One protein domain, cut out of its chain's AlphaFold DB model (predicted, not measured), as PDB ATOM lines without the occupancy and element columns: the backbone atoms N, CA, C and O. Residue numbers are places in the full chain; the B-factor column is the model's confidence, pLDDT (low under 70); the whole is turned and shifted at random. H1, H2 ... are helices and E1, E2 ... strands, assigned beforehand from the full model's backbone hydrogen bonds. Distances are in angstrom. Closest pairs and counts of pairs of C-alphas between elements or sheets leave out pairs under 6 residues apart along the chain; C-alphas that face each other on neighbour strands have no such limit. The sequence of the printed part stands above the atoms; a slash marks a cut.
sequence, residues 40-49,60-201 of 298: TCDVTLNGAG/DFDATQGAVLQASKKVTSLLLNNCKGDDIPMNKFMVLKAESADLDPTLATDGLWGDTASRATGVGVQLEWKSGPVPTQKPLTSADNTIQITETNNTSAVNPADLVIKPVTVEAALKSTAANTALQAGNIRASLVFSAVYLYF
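AT A GLANCE: This is residues 40 to 49 and 60 to 201 of the 298 residues of the protein "Fimbrial domain-containing protein" of Erwinia sp. OLSSP12 (UniProt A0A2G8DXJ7). A long, strongly twisted sheet of five strands curls partly round, and a smaller sheet of three strands, E6, E3 and E8, covers part of it, making an elongated, loosely formed sandwich whose sheets are only partly face to face; edge strand E1 comes near E8, and E5 near E6. The small helices H1 and H2 sit at one end of the long axis, and the link of residues 149 to 167 loops round the other. The printed part has 152 residues, under half of them in named elements, in the order E1 E2 E3 H1 H2 E4 E5 E6 E7 E8. The sheets run E1, E2, E7, E4, E5 and E6, E3, E8, both antiparallel; the class is mostly strand. The whole is only just compact, close to loose, with a radius of gyration of the C-alphas of 17.3 A and spans of 57 by 29 by 29 A.

IN THESE COORDINATES: In the larger sheet, E1 is residues 40 to 45, 15.7 A long, from C-alpha 40 at (16.032, -13.349, 28.267); E2 is residues 74 to 85, 32.6 A, and bends by 53 degrees at residue 82. E7 is residues 168 to 176, 25.5 A, E4 residues 123 to 131, 26.6 A, and E5 residues 138 to 140, 6.4 A. In the smaller sheet, E6 is residues 146 to 148, 6.5 A, and E3 residues 92 to 99, 20.9 A. E8 is residues 193 to 200, 21.3 A, bends by 51 degrees at residue 196 and ends at C-alpha 200 at (9.488, -4.317, 41.233). H1 is residues 105 to 109, 6.2 A, and H2 residues 116 to 121, 9.1 A.

HOW THE PARTS SIT: E2 pairs in staggered fashion, with E7 over residues 74 to 78, where N 76 and O 170 are 2.8 A apart, and with E1 over 78 to 84, where N 42 and O 81 are 2.8 A apart. E7 and E4 are antiparallel at 158 degrees, with N 126 and O 173 2.8 A apart. E4 and E5 form a hairpin, with N 129 and O 138 2.8 A apart. In the other sheet, E3 and E8 are antiparallel neighbours with N 97 and O 195 within hydrogen-bond range at 2.8 A, and E6 and E3 are antiparallel neighbours with N 96 and O 147 within hydrogen-bond range at 2.8 A. Between the sheets, the closest C-alphas of E1 and E8 are those of Cys 41 and Ala 196, 6.5 A apart, and of E5 and E6 those of Leu 140 and Thr 146, 7.5 A; E2 and E8 are apart. H1 and H2 only graze the larger sheet, with residues 106 to 108 and 116 to 121; they are close but not clearly touching, the closest C-alphas being those of Leu 107 and Arg 119, 6.6 A apart. In both helices every O i to N i+4 pair is within hydrogen-bond range.

THE WHOLE: The C-alphas of Ser 156 and Thr 181, the two farthest apart, are 57.4 A apart. Residues 50 to 59 are not printed, and C-alphas 49 and 60 are 25.5 A apart across this cut. The links E6 to E7 and E7 to E8 are long. Mean pLDDT of the printed part is 88.0; residues 47 to 48, 133 to 135, 151 to 154 and 200 to 201 are under 70.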
ATOM      1  N   THR A  40      14.822 -13.674  29.010       77.94
ATOM      2  CA  THR A  40      16.032 -13.349  28.267       77.94
ATOM      3  C   THR A  40      15.660 -12.440  27.109       77.94
ATOM      4  O   THR A  40      14.703 -12.727  26.395       77.94
ATOM      5  N   CYS A  41      16.431 -11.380  26.903       81.31
ATOM      6  CA  CYS A  41      16.415 -10.593  25.676       81.31
ATOM      7  C   CYS A  41      17.801 -10.683  25.049       81.31
ATOM      8  O   CYS A  41      18.799 -10.567  25.763       81.31
ATOM      9  N   ASP A  42      17.861 -10.827  23.731       83.12
ATOM     10  CA  ASP A  42      19.110 -10.694  22.995       83.12
ATOM     11  C   ASP A  42      19.472  -9.208  22.970       83.12
ATOM     12  O   ASP A  42      18.897  -8.418  22.214       83.12
ATOM     13  N   VAL A  43      20.397  -8.809  23.843       81.94
ATOM     14  CA  VAL A  43      20.941  -7.451  23.856       81.94
ATOM     15  C   VAL A  43      22.086  -7.404  22.857       81.94
ATOM     16  O   VAL A  43      23.112  -8.059  23.022       81.94
ATOM     17  N   THR A  44      21.907  -6.617  21.806       82.06
ATOM     18  CA  THR A  44      22.892  -6.428  20.743       82.06
ATOM     19  C   THR A  44      23.285  -4.960  20.674       82.06
ATOM     20  O   THR A  44      22.446  -4.068  20.789       82.06
ATOM     21  N   LEU A  45      24.576  -4.694  20.501       82.56
ATOM     22  CA  LEU A  45      25.055  -3.363  20.142       82.56
ATOM     23  C   LEU A  45      24.792  -3.148  18.650       82.56
ATOM     24  O   LEU A  45      25.130  -3.994  17.818       82.56
ATOM     25  N   ASN A  46      24.159  -2.027  18.311       77.88
ATOM     26  CA  ASN A  46      23.954  -1.637  16.926       77.88
ATOM     27  C   ASN A  46      25.306  -1.243  16.319       77.88
ATOM     28  O   ASN A  46      25.856  -0.197  16.658       77.88
ATOM     29  N   GLY A  47      25.834  -2.101  15.447       65.81
ATOM     30  CA  GLY A  47      27.248  -2.105  15.082       65.81
ATOM     31  C   GLY A  47      28.005  -3.036  16.024       65.81
ATOM     32  O   GLY A  47      28.280  -2.690  17.168       65.81
ATOM     33  N   ALA A  48      28.289  -4.255  15.565       50.75
ATOM     34  CA  ALA A  48      29.043  -5.224  16.348       50.75
ATOM     35  C   ALA A  48      30.436  -4.663  16.689       50.75
ATOM     36  O   ALA A  48      31.165  -4.278  15.776       50.75
ATOM     37  N   GLY A  49      30.815  -4.653  17.969       70.19
ATOM     38  CA  GLY A  49      32.195  -4.403  18.387       70.19
ATOM     39  C   GLY A  49      32.372  -3.504  19.608       70.19
ATOM     40  O   GLY A  49      31.412  -3.061  20.241       70.19
ATOM     41  N   ASP A  60      44.917  17.550  24.718       96.31
ATOM     42  CA  ASP A  60      43.524  17.619  24.262       96.31
ATOM     43  C   ASP A  60      42.549  17.745  25.443       96.31
ATOM     44  O   ASP A  60      41.421  18.207  25.275       96.31
ATOM     45  N   PHE A  61      42.979  17.357  26.649       95.88
ATOM     46  CA  PHE A  61      42.208  17.528  27.874       95.88
ATOM     47  C   PHE A  61      42.388  18.940  28.442       95.88
ATOM     48  O   PHE A  61      43.475  19.527  28.390       95.88
ATOM     49  N   ASP A  62      41.316  19.460  29.044       92.38
ATOM     50  CA  ASP A  62      41.342  20.738  29.754       92.38
ATOM     51  C   ASP A  62      42.414  20.721  30.863       92.38
ATOM     52  O   ASP A  62      42.714  19.688  31.472       92.38
ATOM     53  N   ALA A  63      42.992  21.889  31.142       90.31
ATOM     54  CA  ALA A  63      43.879  22.074  32.286       90.31
ATOM     55  C   ALA A  63      43.152  21.819  33.620       90.31
ATOM     56  O   ALA A  63      43.789  21.506  34.625       90.31
ATOM     57  N   THR A  64      41.825  21.924  33.624       91.38
ATOM     58  CA  THR A  64      40.959  21.700  34.779       91.38
ATOM     59  C   THR A  64      40.554  20.230  34.895       91.38
ATOM     60  O   THR A  64      40.130  19.594  33.930       91.38
ATOM     61  N   GLN A  65      40.639  19.686  36.110       92.00
ATOM     62  CA  GLN A  65      40.121  18.355  36.437       92.00
ATOM     63  C   GLN A  65      38.603  18.269  36.206       92.00
ATOM     64  O   GLN A  65      37.870  19.225  36.456       92.00
ATOM     65  N   GLY A  66      38.118  17.092  35.801       93.12
ATOM     66  CA  GLY A  66      36.688  16.797  35.695       93.12
ATOM     67  C   GLY A  66      36.074  17.157  34.346       93.12
ATOM     68  O   GLY A  66      34.877  16.938  34.150       93.12
ATOM     69  N   ALA A  67      36.865  17.692  33.413       93.69
ATOM     70  CA  ALA A  67      36.390  18.059  32.092       93.69
ATOM     71  C   ALA A  67      36.120  16.819  31.228       93.69
ATOM     72  O   ALA A  67      36.925  15.888  31.149       93.69
ATOM     73  N   VAL A  68      34.974  16.835  30.545       96.19
ATOM     74  CA  VAL A  68      34.632  15.855  29.511       96.19
ATOM     75  C   VAL A  68      35.281  16.279  28.207       96.19
ATOM     76  O   VAL A  68      35.024  17.381  27.711       96.19
ATOM     77  N   LEU A  69      36.060  15.385  27.607       96.25
ATOM     78  CA  LEU A  69      36.641  15.603  26.295       96.25
ATOM     79  C   LEU A  69      35.552  15.455  25.227       96.25
ATOM     80  O   LEU A  69      35.281  14.355  24.750       96.25
ATOM     81  N   GLN A  70      34.914  16.561  24.840       95.62
ATOM     82  CA  GLN A  70      33.763  16.549  23.922       95.62
ATOM     83  C   GLN A  70      34.066  15.857  22.583       95.62
ATOM     84  O   GLN A  70      33.204  15.178  22.036       95.62
ATOM     85  N   ALA A  71      35.298  15.975  22.078       96.00
ATOM     86  CA  ALA A  71      35.719  15.341  20.829       96.00
ATOM     87  C   ALA A  71      35.780  13.798  20.908       96.00
ATOM     88  O   ALA A  71      35.697  13.130  19.878       96.00
ATOM     89  N   SER A  72      35.868  13.231  22.118       96.06
ATOM     90  CA  SER A  72      35.857  11.778  22.356       96.06
ATOM     91  C   SER A  72      34.457  11.165  22.400       96.06
ATOM     92  O   SER A  72      34.327   9.950  22.537       96.06
ATOM     93  N   LYS A  73      33.403  11.982  22.282       96.56
ATOM     94  CA  LYS A  73      32.019  11.515  22.360       96.56
ATOM     95  C   LYS A  73      31.691  10.535  21.240       96.56
ATOM     96  O   LYS A  73      31.836  10.847  20.056       96.56
ATOM     97  N   LYS A  74      31.180   9.365  21.620       94.31
ATOM     98  CA  LYS A  74      30.668   8.336  20.714       94.31
ATOM     99  C   LYS A  74      29.288   7.900  21.158       94.31
ATOM    100  O   LYS A  74      29.047   7.647  22.331       94.31
ATOM    101  N   VAL A  75      28.389   7.799  20.191       93.38
ATOM    102  CA  VAL A  75      27.002   7.408  20.411       93.38
ATOM    103  C   VAL A  75      26.821   6.003  19.856       93.38
ATOM    104  O   VAL A  75      27.101   5.763  18.685       93.38
ATOM    105  N   THR A  76      26.338   5.089  20.687       91.38
ATOM    106  CA  THR A  76      25.960   3.730  20.293       91.38
ATOM    107  C   THR A  76      24.524   3.444  20.711       91.38
ATOM    108  O   THR A  76      23.974   4.104  21.593       91.38
ATOM    109  N   SER A  77      23.875   2.490  20.053       91.12
ATOM    110  CA  SER A  77      22.511   2.081  20.398       91.12
ATOM    111  C   SER A  77      22.490   0.631  20.843       91.12
ATOM    112  O   SER A  77      23.079  -0.228  20.194       91.12
ATOM    113  N   LEU A  78      21.785   0.365  21.934       89.50
ATOM    114  CA  LEU A  78      21.473  -0.977  22.394       89.50
ATOM    115  C   LEU A  78      20.127  -1.377  21.792       89.50
ATOM    116  O   LEU A  78      19.113  -0.696  21.976       89.50
ATOM    117  N   LEU A  79      20.142  -2.478  21.052       87.56
ATOM    118  CA  LEU A  79      18.974  -3.106  20.459       87.56
ATOM    119  C   LEU A  79      18.646  -4.350  21.270       87.56
ATOM    120  O   LEU A  79      19.497  -5.215  21.468       87.56
ATOM    121  N   LEU A  80      17.405  -4.436  21.728       86.50
ATOM    122  CA  LEU A  80      16.895  -5.604  22.424       86.50
ATOM    123  C   LEU A  80      15.954  -6.333  21.487       86.50
ATOM    124  O   LEU A  80      14.952  -5.765  21.058       86.50
ATOM    125  N   ASN A  81      16.289  -7.579  21.184       85.38
ATOM    126  CA  ASN A  81      15.522  -8.431  20.291       85.38
ATOM    127  C   ASN A  81      15.175  -9.748  20.987       85.38
ATOM    128  O   ASN A  81      15.750 -10.090  22.019       85.38
ATOM    129  N   ASN A  82      14.234 -10.496  20.406       86.44
ATOM    130  CA  ASN A  82      13.897 -11.863  20.816       86.44
ATOM    131  C   ASN A  82      13.652 -12.035  22.325       86.44
ATOM    132  O   ASN A  82      14.052 -13.045  22.906       86.44
ATOM    133  N   CYS A  83      12.995 -11.067  22.964       84.69
ATOM    134  CA  CYS A  83      12.639 -11.190  24.368       84.69
ATOM    135  C   CYS A  83      11.662 -12.353  24.569       84.69
ATOM    136  O   CYS A  83      10.585 -12.383  23.977       84.69
ATOM    137  N   LYS A  84      12.059 -13.325  25.386       84.50
ATOM    138  CA  LYS A  84      11.296 -14.537  25.699       84.50
ATOM    139  C   LYS A  84      11.377 -14.805  27.187       84.50
ATOM    140  O   LYS A  84      12.424 -14.567  27.781       84.50
ATOM    141  N   GLY A  85      10.316 -15.349  27.759       82.81
ATOM    142  CA  GLY A  85      10.291 -15.709  29.168       82.81
ATOM    143  C   GLY A  85       8.886 -15.786  29.724       82.81
ATOM    144  O   GLY A  85       7.913 -15.738  28.970       82.81
ATOM    145  N   ASP A  86       8.819 -15.885  31.044       82.19
ATOM    146  CA  ASP A  86       7.570 -15.791  31.786       82.19
ATOM    147  C   ASP A  86       6.937 -14.407  31.608       82.19
ATOM    148  O   ASP A  86       7.628 -13.395  31.428       82.19
ATOM    149  N   ASP A  87       5.608 -14.356  31.705       82.62
ATOM    150  CA  ASP A  87       4.880 -13.095  31.685       82.62
ATOM    151  C   ASP A  87       5.418 -12.145  32.756       82.62
ATOM    152  O   ASP A  87       5.633 -12.515  33.915       82.62
ATOM    153  N   ILE A  88       5.592 -10.883  32.372       79.38
ATOM    154  CA  ILE A  88       5.997  -9.821  33.286       79.38
ATOM    155  C   ILE A  88       4.831  -9.579  34.233       79.38
ATOM    156  O   ILE A  88       3.773  -9.137  33.776       79.38
ATOM    157  N   PRO A  89       4.991  -9.826  35.545       77.56
ATOM    158  CA  PRO A  89       3.915  -9.612  36.495       77.56
ATOM    159  C   PRO A  89       3.444  -8.156  36.496       77.56
ATOM    160  O   PRO A  89       4.236  -7.232  36.291       77.56
ATOM    161  N   MET A  90       2.161  -7.959  36.801       81.06
ATOM    162  CA  MET A  90       1.569  -6.634  36.995       81.06
ATOM    163  C   MET A  90       2.439  -5.777  37.936       81.06
ATOM    164  O   MET A  90       2.958  -6.276  38.938       81.06
ATOM    165  N   ASN A  91       2.585  -4.484  37.625       75.94
ATOM    166  CA  ASN A  91       3.405  -3.513  38.374       75.94
ATOM    167  C   ASN A  91       4.924  -3.788  38.397       75.94
ATOM    168  O   ASN A  91       5.646  -3.214  39.221       75.94
ATOM    169  N   LYS A  92       5.434  -4.637  37.501       79.94
ATOM    170  CA  LYS A  92       6.872  -4.718  37.216       79.94
ATOM    171  C   LYS A  92       7.209  -4.038  35.905       79.94
ATOM    172  O   LYS A  92       6.389  -3.947  34.996       79.94
ATOM    173  N   PHE A  93       8.458  -3.609  35.812       79.88
ATOM    174  CA  PHE A  93       9.043  -3.099  34.585       79.88
ATOM    175  C   PHE A  93      10.376  -3.791  34.328       79.88
ATOM    176  O   PHE A  93      11.028  -4.319  35.235       79.88
ATOM    177  N   MET A  94      10.756  -3.812  33.057       83.75
ATOM    178  CA  MET A  94      12.040  -4.319  32.623       83.75
ATOM    179  C   MET A  94      13.035  -3.161  32.579       83.75
ATOM    180  O   MET A  94      12.735  -2.071  32.077       83.75
ATOM    181  N   VAL A  95      14.229  -3.404  33.107       87.75
ATOM    182  CA  VAL A  95      15.366  -2.492  32.999       87.75
ATOM    183  C   VAL A  95      16.549  -3.213  32.380       87.75
ATOM    184  O   VAL A  95      16.682  -4.427  32.508       87.75
ATOM    185  N   LEU A  96      17.437  -2.459  31.747       90.38
ATOM    186  CA  LEU A  96      18.796  -2.907  31.477       90.38
ATOM    187  C   LEU A  96      19.683  -2.485  32.637       90.38
ATOM    188  O   LEU A  96      19.748  -1.305  32.967       90.38
ATOM    189  N   LYS A  97      20.378  -3.439  33.236       91.75
ATOM    190  CA  LYS A  97      21.401  -3.188  34.243       91.75
ATOM    191  C   LYS A  97      22.773  -3.246  33.585       91.75
ATOM    192  O   LYS A  97      23.067  -4.221  32.900       91.75
ATOM    193  N   ALA A  98      23.584  -2.217  33.791       93.81
ATOM    194  CA  ALA A  98      24.975  -2.175  33.360       93.81
ATOM    195  C   ALA A  98      25.891  -2.609  34.511       93.81
ATOM    196  O   ALA A  98      25.849  -2.042  35.602       93.81
ATOM    197  N   GLU A  99      26.726  -3.611  34.285       93.19
ATOM    198  CA  GLU A  99      27.698  -4.092  35.269       93.19
ATOM    199  C   GLU A  99      29.087  -4.154  34.646       93.19
ATOM    200  O   GLU A  99      29.226  -4.343  33.444       93.19
ATOM    201  N   SER A 100      30.124  -4.001  35.460       93.56
ATOM    202  CA  SER A 100      31.516  -4.121  35.028       93.56
ATOM    203  C   SER A 100      32.235  -5.087  35.961       93.56
ATOM    204  O   SER A 100      32.027  -5.053  37.174       93.56
ATOM    205  N   ALA A 101      33.040  -5.985  35.391       88.56
ATOM    206  CA  ALA A 101      33.752  -7.016  36.148       88.56
ATOM    207  C   ALA A 101      35.032  -6.483  36.818       88.56
ATOM    208  O   ALA A 101      35.558  -7.099  37.741       88.56
ATOM    209  N   ASP A 102      35.529  -5.356  36.327       92.50
ATOM    210  CA  ASP A 102      36.868  -4.819  36.536       92.50
ATOM    211  C   ASP A 102      36.845  -3.327  36.907       92.50
ATOM    212  O   ASP A 102      37.871  -2.657  36.847       92.50
ATOM    213  N   LEU A 103      35.686  -2.818  37.337       96.38
ATOM    214  CA  LEU A 103      35.501  -1.427  37.741       96.38
ATOM    215  C   LEU A 103      36.412  -1.033  38.912       96.38
ATOM    216  O   LEU A 103      36.333  -1.596  40.007       96.38
ATOM    217  N   ASP A 104      37.216   0.008  38.706       97.69
ATOM    218  CA  ASP A 104      38.008   0.627  39.760       97.69
ATOM    219  C   ASP A 104      37.113   1.437  40.726       97.69
ATOM    220  O   ASP A 104      36.307   2.265  40.286       97.69
ATOM    221  N   PRO A 105      37.248   1.255  42.054       97.06
ATOM    222  CA  PRO A 105      36.370   1.898  43.034       97.06
ATOM    223  C   PRO A 105      36.536   3.422  43.120       97.06
ATOM    224  O   PRO A 105      35.593   4.127  43.490       97.06
ATOM    225  N   THR A 106      37.715   3.956  42.792       96.88
ATOM    226  CA  THR A 106      37.940   5.405  42.754       96.88
ATOM    227  C   THR A 106      37.195   6.017  41.573       96.88
ATOM    228  O   THR A 106      36.435   6.959  41.770       96.88
ATOM    229  N   LEU A 107      37.323   5.426  40.379       96.94
ATOM    230  CA  LEU A 107      36.555   5.866  39.206       96.94
ATOM    231  C   LEU A 107      35.043   5.747  39.447       96.94
ATOM    232  O   LEU A 107      34.297   6.666  39.119       96.94
ATOM    233  N   ALA A 108      34.602   4.668  40.099       96.81
ATOM    234  CA  ALA A 108      33.203   4.466  40.470       96.81
ATOM    235  C   ALA A 108      32.651   5.596  41.359       96.81
ATOM    236  O   ALA A 108      31.518   6.030  41.162       96.81
ATOM    237  N   THR A 109      33.455   6.086  42.311       96.31
ATOM    238  CA  THR A 109      33.084   7.200  43.207       96.31
ATOM    239  C   THR A 109      32.893   8.505  42.430       96.31
ATOM    240  O   THR A 109      32.012   9.295  42.760       96.31
ATOM    241  N   ASP A 110      33.649   8.688  41.345       95.94
ATOM    242  CA  ASP A 110      33.530   9.835  40.434       95.94
ATOM    243  C   ASP A 110      32.405   9.669  39.388       95.94
ATOM    244  O   ASP A 110      32.234  10.519  38.505       95.94
ATOM    245  N   GLY A 111      31.638   8.573  39.458       96.44
ATOM    246  CA  GLY A 111      30.599   8.239  38.483       96.44
ATOM    247  C   GLY A 111      31.157   7.842  37.113       96.44
ATOM    248  O   GLY A 111      30.470   8.002  36.105       96.44
ATOM    249  N   LEU A 112      32.402   7.366  37.065       97.56
ATOM    250  CA  LEU A 112      33.102   6.952  35.853       97.56
ATOM    251  C   LEU A 112      33.282   5.437  35.802       97.56
ATOM    252  O   LEU A 112      33.343   4.754  36.823       97.56
ATOM    253  N   TRP A 113      33.430   4.928  34.586       97.75
ATOM    254  CA  TRP A 113      33.741   3.535  34.308       97.75
ATOM    255  C   TRP A 113      35.193   3.392  33.874       97.75
ATOM    256  O   TRP A 113      35.720   4.216  33.126       97.75
ATOM    257  N   GLY A 114      35.838   2.325  34.320       97.00
ATOM    258  CA  GLY A 114      37.183   1.978  33.892       97.00
ATOM    259  C   GLY A 114      37.866   1.041  34.871       97.00
ATOM    260  O   GLY A 114      37.452   0.934  36.024       97.00
ATOM    261  N   ASP A 115      38.910   0.377  34.398       96.62
ATOM    262  CA  ASP A 115      39.753  -0.490  35.214       96.62
ATOM    263  C   ASP A 115      40.848   0.283  35.979       96.62
ATOM    264  O   ASP A 115      41.033   1.498  35.845       96.62
ATOM    265  N   THR A 116      41.617  -0.428  36.808       97.12
ATOM    266  CA  THR A 116      42.721   0.174  37.575       97.12
ATOM    267  C   THR A 116      43.818   0.763  36.675       97.12
ATOM    268  O   THR A 116      44.464   1.741  37.062       97.12
ATOM    269  N   ALA A 117      44.030   0.208  35.474       95.56
ATOM    270  CA  ALA A 117      44.967   0.759  34.496       95.56
ATOM    271  C   ALA A 117      44.476   2.107  33.949       95.56
ATOM    272  O   ALA A 117      45.251   3.059  33.884       95.56
ATOM    273  N   SER A 118      43.179   2.217  33.663       96.00
ATOM    274  CA  SER A 118      42.515   3.459  33.268       96.00
ATOM    275  C   SER A 118      42.660   4.513  34.355       96.00
ATOM    276  O   SER A 118      43.117   5.621  34.078       96.00
ATOM    277  N   ARG A 119      42.411   4.156  35.624       96.56
ATOM    278  CA  ARG A 119      42.631   5.074  36.752       96.56
ATOM    279  C   ARG A 119      44.059   5.624  36.773       96.56
ATOM    280  O   ARG A 119      44.242   6.815  37.009       96.56
ATOM    281  N   ALA A 120      45.069   4.792  36.512       95.56
ATOM    282  CA  ALA A 120      46.466   5.228  36.514       95.56
ATOM    283  C   ALA A 120      46.767   6.308  35.454       95.56
ATOM    284  O   ALA A 120      47.721   7.066  35.618       95.56
ATOM    285  N   THR A 121      45.942   6.420  34.405       96.62
ATOM    286  CA  THR A 121      46.034   7.496  33.402       96.62
ATOM    287  C   THR A 121      45.466   8.834  33.882       96.62
ATOM    288  O   THR A 121      45.818   9.873  33.327       96.62
ATOM    289  N   GLY A 122      44.620   8.831  34.919       97.06
ATOM    290  CA  GLY A 122      43.841  10.000  35.337       97.06
ATOM    291  C   GLY A 122      42.631  10.278  34.438       97.06
ATOM    292  O   GLY A 122      42.170  11.415  34.370       97.06
ATOM    293  N   VAL A 123      42.138   9.270  33.712       97.50
ATOM    294  CA  VAL A 123      40.977   9.370  32.817       97.50
ATOM    295  C   VAL A 123      40.063   8.164  33.024       97.50
ATOM    296  O   VAL A 123      40.528   7.035  33.168       97.50
ATOM    297  N   GLY A 124      38.754   8.406  33.020       97.50
ATOM    298  CA  GLY A 124      37.727   7.366  32.993       97.50
ATOM    299  C   GLY A 124      36.730   7.587  31.860       97.50
ATOM    300  O   GLY A 124      36.752   8.612  31.173       97.50
ATOM    301  N   VAL A 125      35.837   6.622  31.673       98.12
ATOM    302  CA  VAL A 125      34.750   6.685  30.695       98.12
ATOM    303  C   VAL A 125      33.483   7.168  31.395       98.12
ATOM    304  O   VAL A 125      32.949   6.498  32.276       98.12
ATOM    305  N   GLN A 126      32.988   8.338  31.003       97.81
ATOM    306  CA  GLN A 126      31.652   8.793  31.360       97.81
ATOM    307  C   GLN A 126      30.646   8.191  30.386       97.81
ATOM    308  O   GLN A 126      30.855   8.223  29.172       97.81
ATOM    309  N   LEU A 127      29.543   7.686  30.930       97.12
ATOM    310  CA  LEU A 127      28.414   7.219  30.148       97.12
ATOM    311  C   LEU A 127      27.185   8.056  30.456       97.12
ATOM    312  O   LEU A 127      26.881   8.354  31.612       97.12
ATOM    313  N   GLU A 128      26.445   8.371  29.411       95.81
ATOM    314  CA  GLU A 128      25.113   8.942  29.491       95.81
ATOM    315  C   GLU A 128      24.174   8.095  28.649       95.81
ATOM    316  O   GLU A 128      24.562   7.524  27.633       95.81
ATOM    317  N   TRP A 129      22.920   7.990  29.061       94.00
ATOM    318  CA  TRP A 129      21.921   7.232  28.333       94.00
ATOM    319  C   TRP A 129      20.680   8.067  28.069       94.00
ATOM    320  O   TRP A 129      20.373   9.043  28.759       94.00
ATOM    321  N   LYS A 130      19.952   7.648  27.039       91.00
ATOM    322  CA  LYS A 130      18.634   8.162  26.697       91.00
ATOM    323  C   LYS A 130      17.715   7.032  26.244       91.00
ATOM    324  O   LYS A 130      18.138   6.129  25.524       91.00
ATOM    325  N   SER A 131      16.450   7.113  26.653       85.94
ATOM    326  CA  SER A 131      15.372   6.211  26.230       85.94
ATOM    327  C   SER A 131      14.115   7.023  25.929       85.94
ATOM    328  O   SER A 131      13.747   7.920  26.690       85.94
ATOM    329  N   GLY A 132      13.441   6.695  24.828       73.69
ATOM    330  CA  GLY A 132      12.152   7.275  24.452       73.69
ATOM    331  C   GLY A 132      12.178   8.639  23.742       73.69
ATOM    332  O   GLY A 132      13.240   9.150  23.396       73.69
ATOM    333  N   PRO A 133      10.980   9.199  23.460       57.19
ATOM    334  CA  PRO A 133      10.793  10.311  22.517       57.19
ATOM    335  C   PRO A 133      11.111  11.702  23.083       57.19
ATOM    336  O   PRO A 133      11.344  12.624  22.306       57.19
ATOM    337  N   VAL A 134      11.160  11.866  24.411       58.41
ATOM    338  CA  VAL A 134      11.613  13.103  25.076       58.41
ATOM    339  C   VAL A 134      12.836  12.767  25.937       58.41
ATOM    340  O   VAL A 134      12.720  12.624  27.153       58.41
ATOM    341  N   PRO A 135      14.003  12.527  25.318       61.75
ATOM    342  CA  PRO A 135      15.147  12.001  26.037       61.75
ATOM    343  C   PRO A 135      15.834  13.107  26.837       61.75
ATOM    344  O   PRO A 135      16.601  13.898  26.292       61.75
ATOM    345  N   THR A 136      15.606  13.154  28.147       78.56
ATOM    346  CA  THR A 136      16.581  13.784  29.042       78.56
ATOM    347  C   THR A 136      17.783  12.848  29.120       78.56
ATOM    348  O   THR A 136      17.622  11.693  29.517       78.56
ATOM    349  N   GLN A 137      18.968  13.313  28.708       88.12
ATOM    350  CA  GLN A 137      20.211  12.578  28.950       88.12
ATOM    351  C   GLN A 137      20.377  12.387  30.457       88.12
ATOM    352  O   GLN A 137      20.263  13.343  31.228       88.12
ATOM    353  N   LYS A 138      20.606  11.143  30.869       92.19
ATOM    354  CA  LYS A 138      20.882  10.792  32.259       92.19
ATOM    355  C   LYS A 138      22.264  10.162  32.359       92.19
ATOM    356  O   LYS A 138      22.606   9.358  31.491       92.19
ATOM    357  N   PRO A 139      23.049  10.482  33.396       94.56
ATOM    358  CA  PRO A 139      24.298   9.781  33.634       94.56
ATOM    359  C   PRO A 139      24.008   8.301  33.915       94.56
ATOM    360  O   PRO A 139      23.045   7.972  34.603       94.56
ATOM    361  N   LEU A 140      24.831   7.414  33.362       95.62
ATOM    362  CA  LEU A 140      24.856   5.997  33.708       95.62
ATOM    363  C   LEU A 140      26.102   5.774  34.559       95.62
ATOM    364  O   LEU A 140      27.215   5.780  34.038       95.62
ATOM    365  N   THR A 141      25.926   5.610  35.863       96.69
ATOM    366  CA  THR A 141      27.037   5.436  36.814       96.69
ATOM    367  C   THR A 141      26.963   4.054  37.444       96.69
ATOM    368  O   THR A 141      25.976   3.350  37.273       96.69
ATOM    369  N   SER A 142      27.978   3.641  38.197       92.31
ATOM    370  CA  SER A 142      27.910   2.387  38.955       92.31
ATOM    371  C   SER A 142      26.863   2.416  40.079       92.31
ATOM    372  O   SER A 142      26.323   1.368  40.429       92.31
ATOM    373  N   ALA A 143      26.558   3.602  40.621       92.88
ATOM    374  CA  ALA A 143      25.531   3.808  41.643       92.88
ATOM    375  C   ALA A 143      24.110   3.884  41.052       92.88
ATOM    376  O   ALA A 143      23.160   3.422  41.679       92.88
ATOM    377  N   ASP A 144      23.978   4.434  39.844       94.12
ATOM    378  CA  ASP A 144      22.742   4.464  39.056       94.12
ATOM    379  C   ASP A 144      22.982   3.779  37.706       94.12
ATOM    380  O   ASP A 144      23.223   4.419  36.678       94.12
ATOM    381  N   ASN A 145      23.000   2.444  37.749       94.00
ATOM    382  CA  ASN A 145      23.375   1.580  36.632       94.00
ATOM    383  C   ASN A 145      22.178   0.912  35.949       94.00
ATOM    384  O   ASN A 145      22.342  -0.102  35.266       94.00
ATOM    385  N   THR A 146      20.971   1.443  36.149       92.25
ATOM    386  CA  THR A 146      19.744   0.878  35.579       92.25
ATOM    387  C   THR A 146      19.124   1.809  34.550       92.25
ATOM    388  O   THR A 146      18.952   3.002  34.775       92.25
ATOM    389  N   ILE A 147      18.749   1.245  33.408       90.06
ATOM    390  CA  ILE A 147      18.104   1.942  32.303       90.06
ATOM    391  C   ILE A 147      16.701   1.377  32.153       90.06
ATOM    392  O   ILE A 147      16.524   0.209  31.805       90.06
ATOM    393  N   GLN A 148      15.688   2.200  32.389       85.88
ATOM    394  CA  GLN A 148      14.304   1.791  32.183       85.88
ATOM    395  C   GLN A 148      13.983   1.709  30.683       85.88
ATOM    396  O   GLN A 148      14.124   2.693  29.951       85.88
ATOM    397  N   ILE A 149      13.532   0.536  30.233       84.50
ATOM    398  CA  ILE A 149      13.260   0.262  28.811       84.50
ATOM    399  C   ILE A 149      11.786   0.001  28.492       84.50
ATOM    400  O   ILE A 149      11.396   0.073  27.328       84.50
ATOM    401  N   THR A 150      10.959  -0.241  29.511       78.69
ATOM    402  CA  THR A 150       9.500  -0.376  29.386       78.69
ATOM    403  C   THR A 150       8.781   0.747  30.127       78.69
ATOM    404  O   THR A 150       9.283   1.274  31.122       78.69
ATOM    405  N   GLU A 151       7.582   1.102  29.673       68.44
ATOM    406  CA  GLU A 151       6.714   2.034  30.400       68.44
ATOM    407  C   GLU A 151       6.155   1.381  31.678       68.44
ATOM    408  O   GLU A 151       6.013   0.163  31.774       68.44
ATOM    409  N   THR A 152       5.931   2.194  32.710       59.97
ATOM    410  CA  THR A 152       5.781   1.768  34.114       59.97
ATOM    411  C   THR A 152       4.372   1.288  34.495       59.97
ATOM    412  O   THR A 152       4.069   1.170  35.678       59.97
ATOM    413  N   ASN A 153       3.478   1.054  33.538       58.88
ATOM    414  CA  ASN A 153       2.033   0.976  33.784       58.88
ATOM    415  C   ASN A 153       1.349  -0.241  33.150       58.88
ATOM    416  O   ASN A 153       0.195  -0.149  32.728       58.88
ATOM    417  N   ASN A 154       2.018  -1.393  33.138       65.50
ATOM    418  CA  ASN A 154       1.350  -2.649  32.812       65.50
ATOM    419  C   ASN A 154       0.271  -2.939  33.873       65.50
ATOM    420  O   ASN A 154       0.568  -3.385  34.983       65.50
ATOM    421  N   THR A 155      -0.990  -2.667  33.526       70.12
ATOM    422  CA  THR A 155      -2.189  -2.933  34.345       70.12
ATOM    423  C   THR A 155      -2.574  -4.412  34.354       70.12
ATOM    424  O   THR A 155      -3.537  -4.814  35.001       70.12
ATOM    425  N   SER A 156      -1.848  -5.240  33.610       76.56
ATOM    426  CA  SER A 156      -2.014  -6.686  33.511       76.56
ATOM    427  C   SER A 156      -0.656  -7.329  33.253       76.56
ATOM    428  O   SER A 156       0.310  -6.634  32.941       76.56
ATOM    429  N   ALA A 157      -0.575  -8.647  33.423       80.75
ATOM    430  CA  ALA A 157       0.603  -9.394  33.014       80.75
ATOM    431  C   ALA A 157       0.838  -9.203  31.504       80.75
ATOM    432  O   ALA A 157      -0.121  -9.218  30.733       80.75
ATOM    433  N   VAL A 158       2.088  -8.976  31.101       82.94
ATOM    434  CA  VAL A 158       2.447  -8.751  29.692       82.94
ATOM    435  C   VAL A 158       3.459  -9.794  29.265       82.94
ATOM    436  O   VAL A 158       4.490  -9.959  29.922       82.94
ATOM    437  N   ASN A 159       3.181 -10.466  28.149       81.88
ATOM    438  CA  ASN A 159       4.137 -11.378  27.550       81.88
ATOM    439  C   ASN A 159       5.373 -10.583  27.089       81.88
ATOM    440  O   ASN A 159       5.217  -9.572  26.397       81.88
ATOM    441  N   PRO A 160       6.606 -11.000  27.430       80.31
ATOM    442  CA  PRO A 160       7.818 -10.301  27.008       80.31
ATOM    443  C   PRO A 160       7.930 -10.086  25.493       80.31
ATOM    444  O   PRO A 160       8.554  -9.114  25.073       80.31
ATOM    445  N   ALA A 161       7.323 -10.962  24.684       81.19
ATOM    446  CA  ALA A 161       7.313 -10.852  23.227       81.19
ATOM    447  C   ALA A 161       6.437  -9.696  22.707       81.19
ATOM    448  O   ALA A 161       6.697  -9.183  21.620       81.19
ATOM    449  N   ASP A 162       5.446  -9.261  23.490       83.19
ATOM    450  CA  ASP A 162       4.523  -8.175  23.135       83.19
ATOM    451  C   ASP A 162       5.034  -6.798  23.591       83.19
ATOM    452  O   ASP A 162       4.406  -5.765  23.338       83.19
ATOM    453  N   LEU A 163       6.178  -6.752  24.281       79.12
ATOM    454  CA  LEU A 163       6.763  -5.496  24.722       79.12
ATOM    455  C   LEU A 163       7.279  -4.676  23.541       79.12
ATOM    456  O   LEU A 163       8.205  -5.064  22.829       79.12
ATOM    457  N   VAL A 164       6.775  -3.449  23.429       79.94
ATOM    458  CA  VAL A 164       7.394  -2.425  22.588       79.94
ATOM    459  C   VAL A 164       8.617  -1.876  23.322       79.94
ATOM    460  O   VAL A 164       8.513  -0.981  24.164       79.94
ATOM    461  N   ILE A 165       9.788  -2.435  23.022       80.62
ATOM    462  CA  ILE A 165      11.045  -1.988  23.624       80.62
ATOM    463  C   ILE A 165      11.542  -0.750  22.894       80.62
ATOM    464  O   ILE A 165      11.729  -0.740  21.677       80.62
ATOM    465  N   LYS A 166      11.774   0.314  23.659       80.44
ATOM    466  CA  LYS A 166      12.332   1.549  23.116       80.44
ATOM    467  C   LYS A 166      13.827   1.356  22.853       80.44
ATOM    468  O   LYS A 166      14.519   0.841  23.734       80.44
ATOM    469  N   PRO A 167      14.350   1.797  21.694       83.62
ATOM    470  CA  PRO A 167      15.787   1.836  21.473       83.62
ATOM    471  C   PRO A 167      16.453   2.654  22.576       83.62
ATOM    472  O   PRO A 167      16.019   3.770  22.881       83.62
ATOM    473  N   VAL A 168      17.509   2.101  23.161       89.81
ATOM    474  CA  VAL A 168      18.329   2.808  24.142       89.81
ATOM    475  C   VAL A 168      19.554   3.318  23.422       89.81
ATOM    476  O   VAL A 168      20.255   2.556  22.763       89.81
ATOM    477  N   THR A 169      19.837   4.604  23.554       92.06
ATOM    478  CA  THR A 169      21.103   5.153  23.081       92.06
ATOM    479  C   THR A 169      22.000   5.426  24.274       92.06
ATOM    480  O   THR A 169      21.561   6.035  25.249       92.06
ATOM    481  N   VAL A 170      23.251   5.001  24.171       93.38
ATOM    482  CA  VAL A 170      24.307   5.263  25.141       93.38
ATOM    483  C   VAL A 170      25.351   6.150  24.472       93.38
ATOM    484  O   VAL A 170      25.794   5.881  23.357       93.38
ATOM    485  N   GLU A 171      25.714   7.231  25.139       95.06
ATOM    486  CA  GLU A 171      26.808   8.115  24.770       95.06
ATOM    487  C   GLU A 171      27.972   7.854  25.721       95.06
ATOM    488  O   GLU A 171      27.803   7.882  26.938       95.06
ATOM    489  N   ALA A 172      29.143   7.579  25.161       96.31
ATOM    490  CA  ALA A 172      30.378   7.382  25.896       96.31
ATOM    491  C   ALA A 172      31.351   8.518  25.584       96.31
ATOM    492  O   ALA A 172      31.461   8.945  24.433       96.31
ATOM    493  N   ALA A 173      32.058   9.003  26.599       97.62
ATOM    494  CA  ALA A 173      33.073  10.041  26.466       97.62
ATOM    495  C   ALA A 173      34.192   9.838  27.489       97.62
ATOM    496  O   ALA A 173      33.964   9.316  28.579       97.62
ATOM    497  N   LEU A 174      35.396  10.296  27.170       98.12
ATOM    498  CA  LEU A 174      36.493  10.368  28.127       98.12
ATOM    499  C   LEU A 174      36.312  11.584  29.038       98.12
ATOM    500  O   LEU A 174      36.063  12.697  28.567       98.12
ATOM    501  N   LYS A 175      36.476  11.383  30.344       97.75
ATOM    502  CA  LYS A 175      36.468  12.447  31.352       97.75
ATOM    503  C   LYS A 175      37.716  12.349  32.218       97.75
ATOM    504  O   LYS A 175      38.048  11.273  32.717       97.75
ATOM    505  N   SER A 176      38.414  13.470  32.382       97.25
ATOM    506  CA  SER A 176      39.621  13.522  33.203       97.25
ATOM    507  C   SER A 176      39.275  13.531  34.694       97.25
ATOM    508  O   SER A 176      38.369  14.234  35.139       97.25
ATOM    509  N   THR A 177      40.026  12.775  35.487       96.81
ATOM    510  CA  THR A 177      40.022  12.824  36.958       96.81
ATOM    511  C   THR A 177      41.223  13.586  37.512       96.81
ATOM    512  O   THR A 177      41.338  13.758  38.721       96.81
ATOM    513  N   ALA A 178      42.090  14.111  36.644       95.69
ATOM    514  CA  ALA A 178      43.198  14.988  37.001       95.69
ATOM    515  C   ALA A 178      43.395  16.093  35.948       95.69
ATOM    516  O   ALA A 178      42.858  16.023  34.842       95.69
ATOM    517  N   ALA A 179      44.174  17.119  36.293       95.25
ATOM    518  CA  ALA A 179      44.615  18.144  35.346       95.25
ATOM    519  C   ALA A 179      45.496  17.539  34.236       95.25
ATOM    520  O   ALA A 179      46.230  16.577  34.481       95.25
ATOM    521  N   ASN A 180      45.488  18.133  33.038       94.56
ATOM    522  CA  ASN A 180      46.216  17.608  31.874       94.56
ATOM    523  C   ASN A 180      47.732  17.385  32.087       94.56
ATOM    524  O   ASN A 180      48.301  16.455  31.514       94.56
ATOM    525  N   THR A 181      48.383  18.168  32.950       96.25
ATOM    526  CA  THR A 181      49.802  18.007  33.317       96.25
ATOM    527  C   THR A 181      50.071  16.783  34.196       96.25
ATOM    528  O   THR A 181      51.187  16.265  34.193       96.25
ATOM    529  N   ALA A 182      49.060  16.308  34.927       95.94
ATOM    530  CA  ALA A 182      49.138  15.154  35.818       95.94
ATOM    531  C   ALA A 182      48.671  13.846  35.157       95.94
ATOM    532  O   ALA A 182      48.967  12.768  35.679       95.94
ATOM    533  N   LEU A 183      47.985  13.926  34.009       96.75
ATOM    534  CA  LEU A 183      47.579  12.751  33.237       96.75
ATOM    535  C   LEU A 183      48.795  11.900  32.867       96.75
ATOM    536  O   LEU A 183      49.873  12.419  32.567       96.75
ATOM    537  N   GLN A 184      48.616  10.585  32.829       97.44
ATOM    538  CA  GLN A 184      49.636   9.635  32.386       97.44
ATOM    539  C   GLN A 184      49.220   8.992  31.068       97.44
ATOM    540  O   GLN A 184      48.039   8.831  30.782       97.44
ATOM    541  N   ALA A 185      50.208   8.658  30.237       96.38
ATOM    542  CA  ALA A 185      49.937   7.897  29.026       96.38
ATOM    543  C   ALA A 185      49.591   6.452  29.408       96.38
ATOM    544  O   ALA A 185      50.243   5.864  30.269       96.38
ATOM    545  N   GLY A 186      48.588   5.881  28.751       96.00
ATOM    546  CA  GLY A 186      48.167   4.508  28.981       96.00
ATOM    547  C   GLY A 186      46.875   4.191  28.244       96.00
ATOM    548  O   GLY A 186      46.252   5.068  27.648       96.00
ATOM    549  N   ASN A 187      46.494   2.917  28.280       94.94
ATOM    550  CA  ASN A 187      45.237   2.466  27.700       94.94
ATOM    551  C   ASN A 187      44.097   2.732  28.683       94.94
ATOM    552  O   ASN A 187      44.230   2.446  29.871       94.94
ATOM    553  N   ILE A 188      42.978   3.219  28.158       96.56
ATOM    554  CA  ILE A 188      41.733   3.395  28.903       96.56
ATOM    555  C   ILE A 188      40.776   2.305  28.430       96.56
ATOM    556  O   ILE A 188      40.556   2.143  27.230       96.56
ATOM    557  N   ARG A 189      40.251   1.518  29.365       95.75
ATOM    558  CA  ARG A 189      39.379   0.370  29.116       95.75
ATOM    559  C   ARG A 189      38.249   0.358  30.130       95.75
ATOM    560  O   ARG A 189      38.483   0.484  31.327       95.75
ATOM    561  N   ALA A 190      37.034   0.153  29.641       95.38
ATOM    562  CA  ALA A 190      35.861  -0.102  30.460       95.38
ATOM    563  C   ALA A 190      35.103  -1.283  29.847       95.38
ATOM    564  O   ALA A 190      34.637  -1.192  28.711       95.38
ATOM    565  N   SER A 191      35.004  -2.395  30.579       93.81
ATOM    566  CA  SER A 191      34.203  -3.547  30.167       93.81
ATOM    567  C   SER A 191      32.841  -3.488  30.844       93.81
ATOM    568  O   SER A 191      32.755  -3.442  32.071       93.81
ATOM    569  N   LEU A 192      31.782  -3.459  30.038       93.25
ATOM    570  CA  LEU A 192      30.404  -3.350  30.500       93.25
ATOM    571  C   LEU A 192      29.575  -4.496  29.945       93.25
ATOM    572  O   LEU A 192      29.566  -4.754  28.742       93.25
ATOM    573  N   VAL A 193      28.829  -5.140  30.830       91.44
ATOM    574  CA  VAL A 193      27.843  -6.163  30.513       91.44
ATOM    575  C   VAL A 193      26.468  -5.576  30.794       91.44
ATOM    576  O   VAL A 193      26.157  -5.203  31.925       91.44
ATOM    577  N   PHE A 194      25.638  -5.495  29.757       90.62
ATOM    578  CA  PHE A 194      24.245  -5.080  29.881       90.62
ATOM    579  C   PHE A 194      23.354  -6.311  29.993       90.62
ATOM    580  O   PHE A 194      23.372  -7.174  29.119       90.62
ATOM    581  N   SER A 195      22.553  -6.374  31.053       88.19
ATOM    582  CA  SER A 195      21.632  -7.485  31.311       88.19
ATOM    583  C   SER A 195      20.214  -6.972  31.519       88.19
ATOM    584  O   SER A 195      20.000  -6.033  32.284       88.19
ATOM    585  N   ALA A 196      19.228  -7.592  30.869       86.44
ATOM    586  CA  ALA A 196      17.823  -7.295  31.128       86.44
ATOM    587  C   ALA A 196      17.384  -7.937  32.455       86.44
ATOM    588  O   ALA A 196      17.555  -9.140  32.652       86.44
ATOM    589  N   VAL A 197      16.822  -7.143  33.368       84.50
ATOM    590  CA  VAL A 197      16.321  -7.609  34.670       84.50
ATOM    591  C   VAL A 197      14.953  -7.009  34.984       84.50
ATOM    592  O   VAL A 197      14.609  -5.916  34.530       84.50
ATOM    593  N   TYR A 198      14.169  -7.723  35.791       78.81
ATOM    594  CA  TYR A 198      12.896  -7.227  36.305       78.81
ATOM    595  C   TYR A 198      13.079  -6.545  37.639       78.81
ATOM    596  O   TYR A 198      13.555  -7.159  38.595       78.81
ATOM    597  N   LEU A 199      12.609  -5.307  37.722       75.19
ATOM    598  CA  LEU A 199      12.487  -4.616  38.990       75.19
ATOM    599  C   LEU A 199      11.015  -4.508  39.364       75.19
ATOM    600  O   LEU A 199      10.138  -4.250  38.534       75.19
ATOM    601  N   TYR A 200      10.746  -4.739  40.646       67.81
ATOM    602  CA  TYR A 200       9.488  -4.317  41.233       67.81
ATOM    603  C   TYR A 200       9.507  -2.799  41.324       67.81
ATOM    604  O   TYR A 200      10.498  -2.210  41.760       67.81
ATOM    605  N   PHE A 201       8.391  -2.166  40.977       61.69
ATOM    606  CA  PHE A 201       8.174  -0.797  41.396       61.69
ATOM    607  C   PHE A 201       7.985  -0.804  42.917       61.69
ATOM    608  O   PHE A 201       6.885  -1.005  43.417       61.69
TER     609      PHE A 201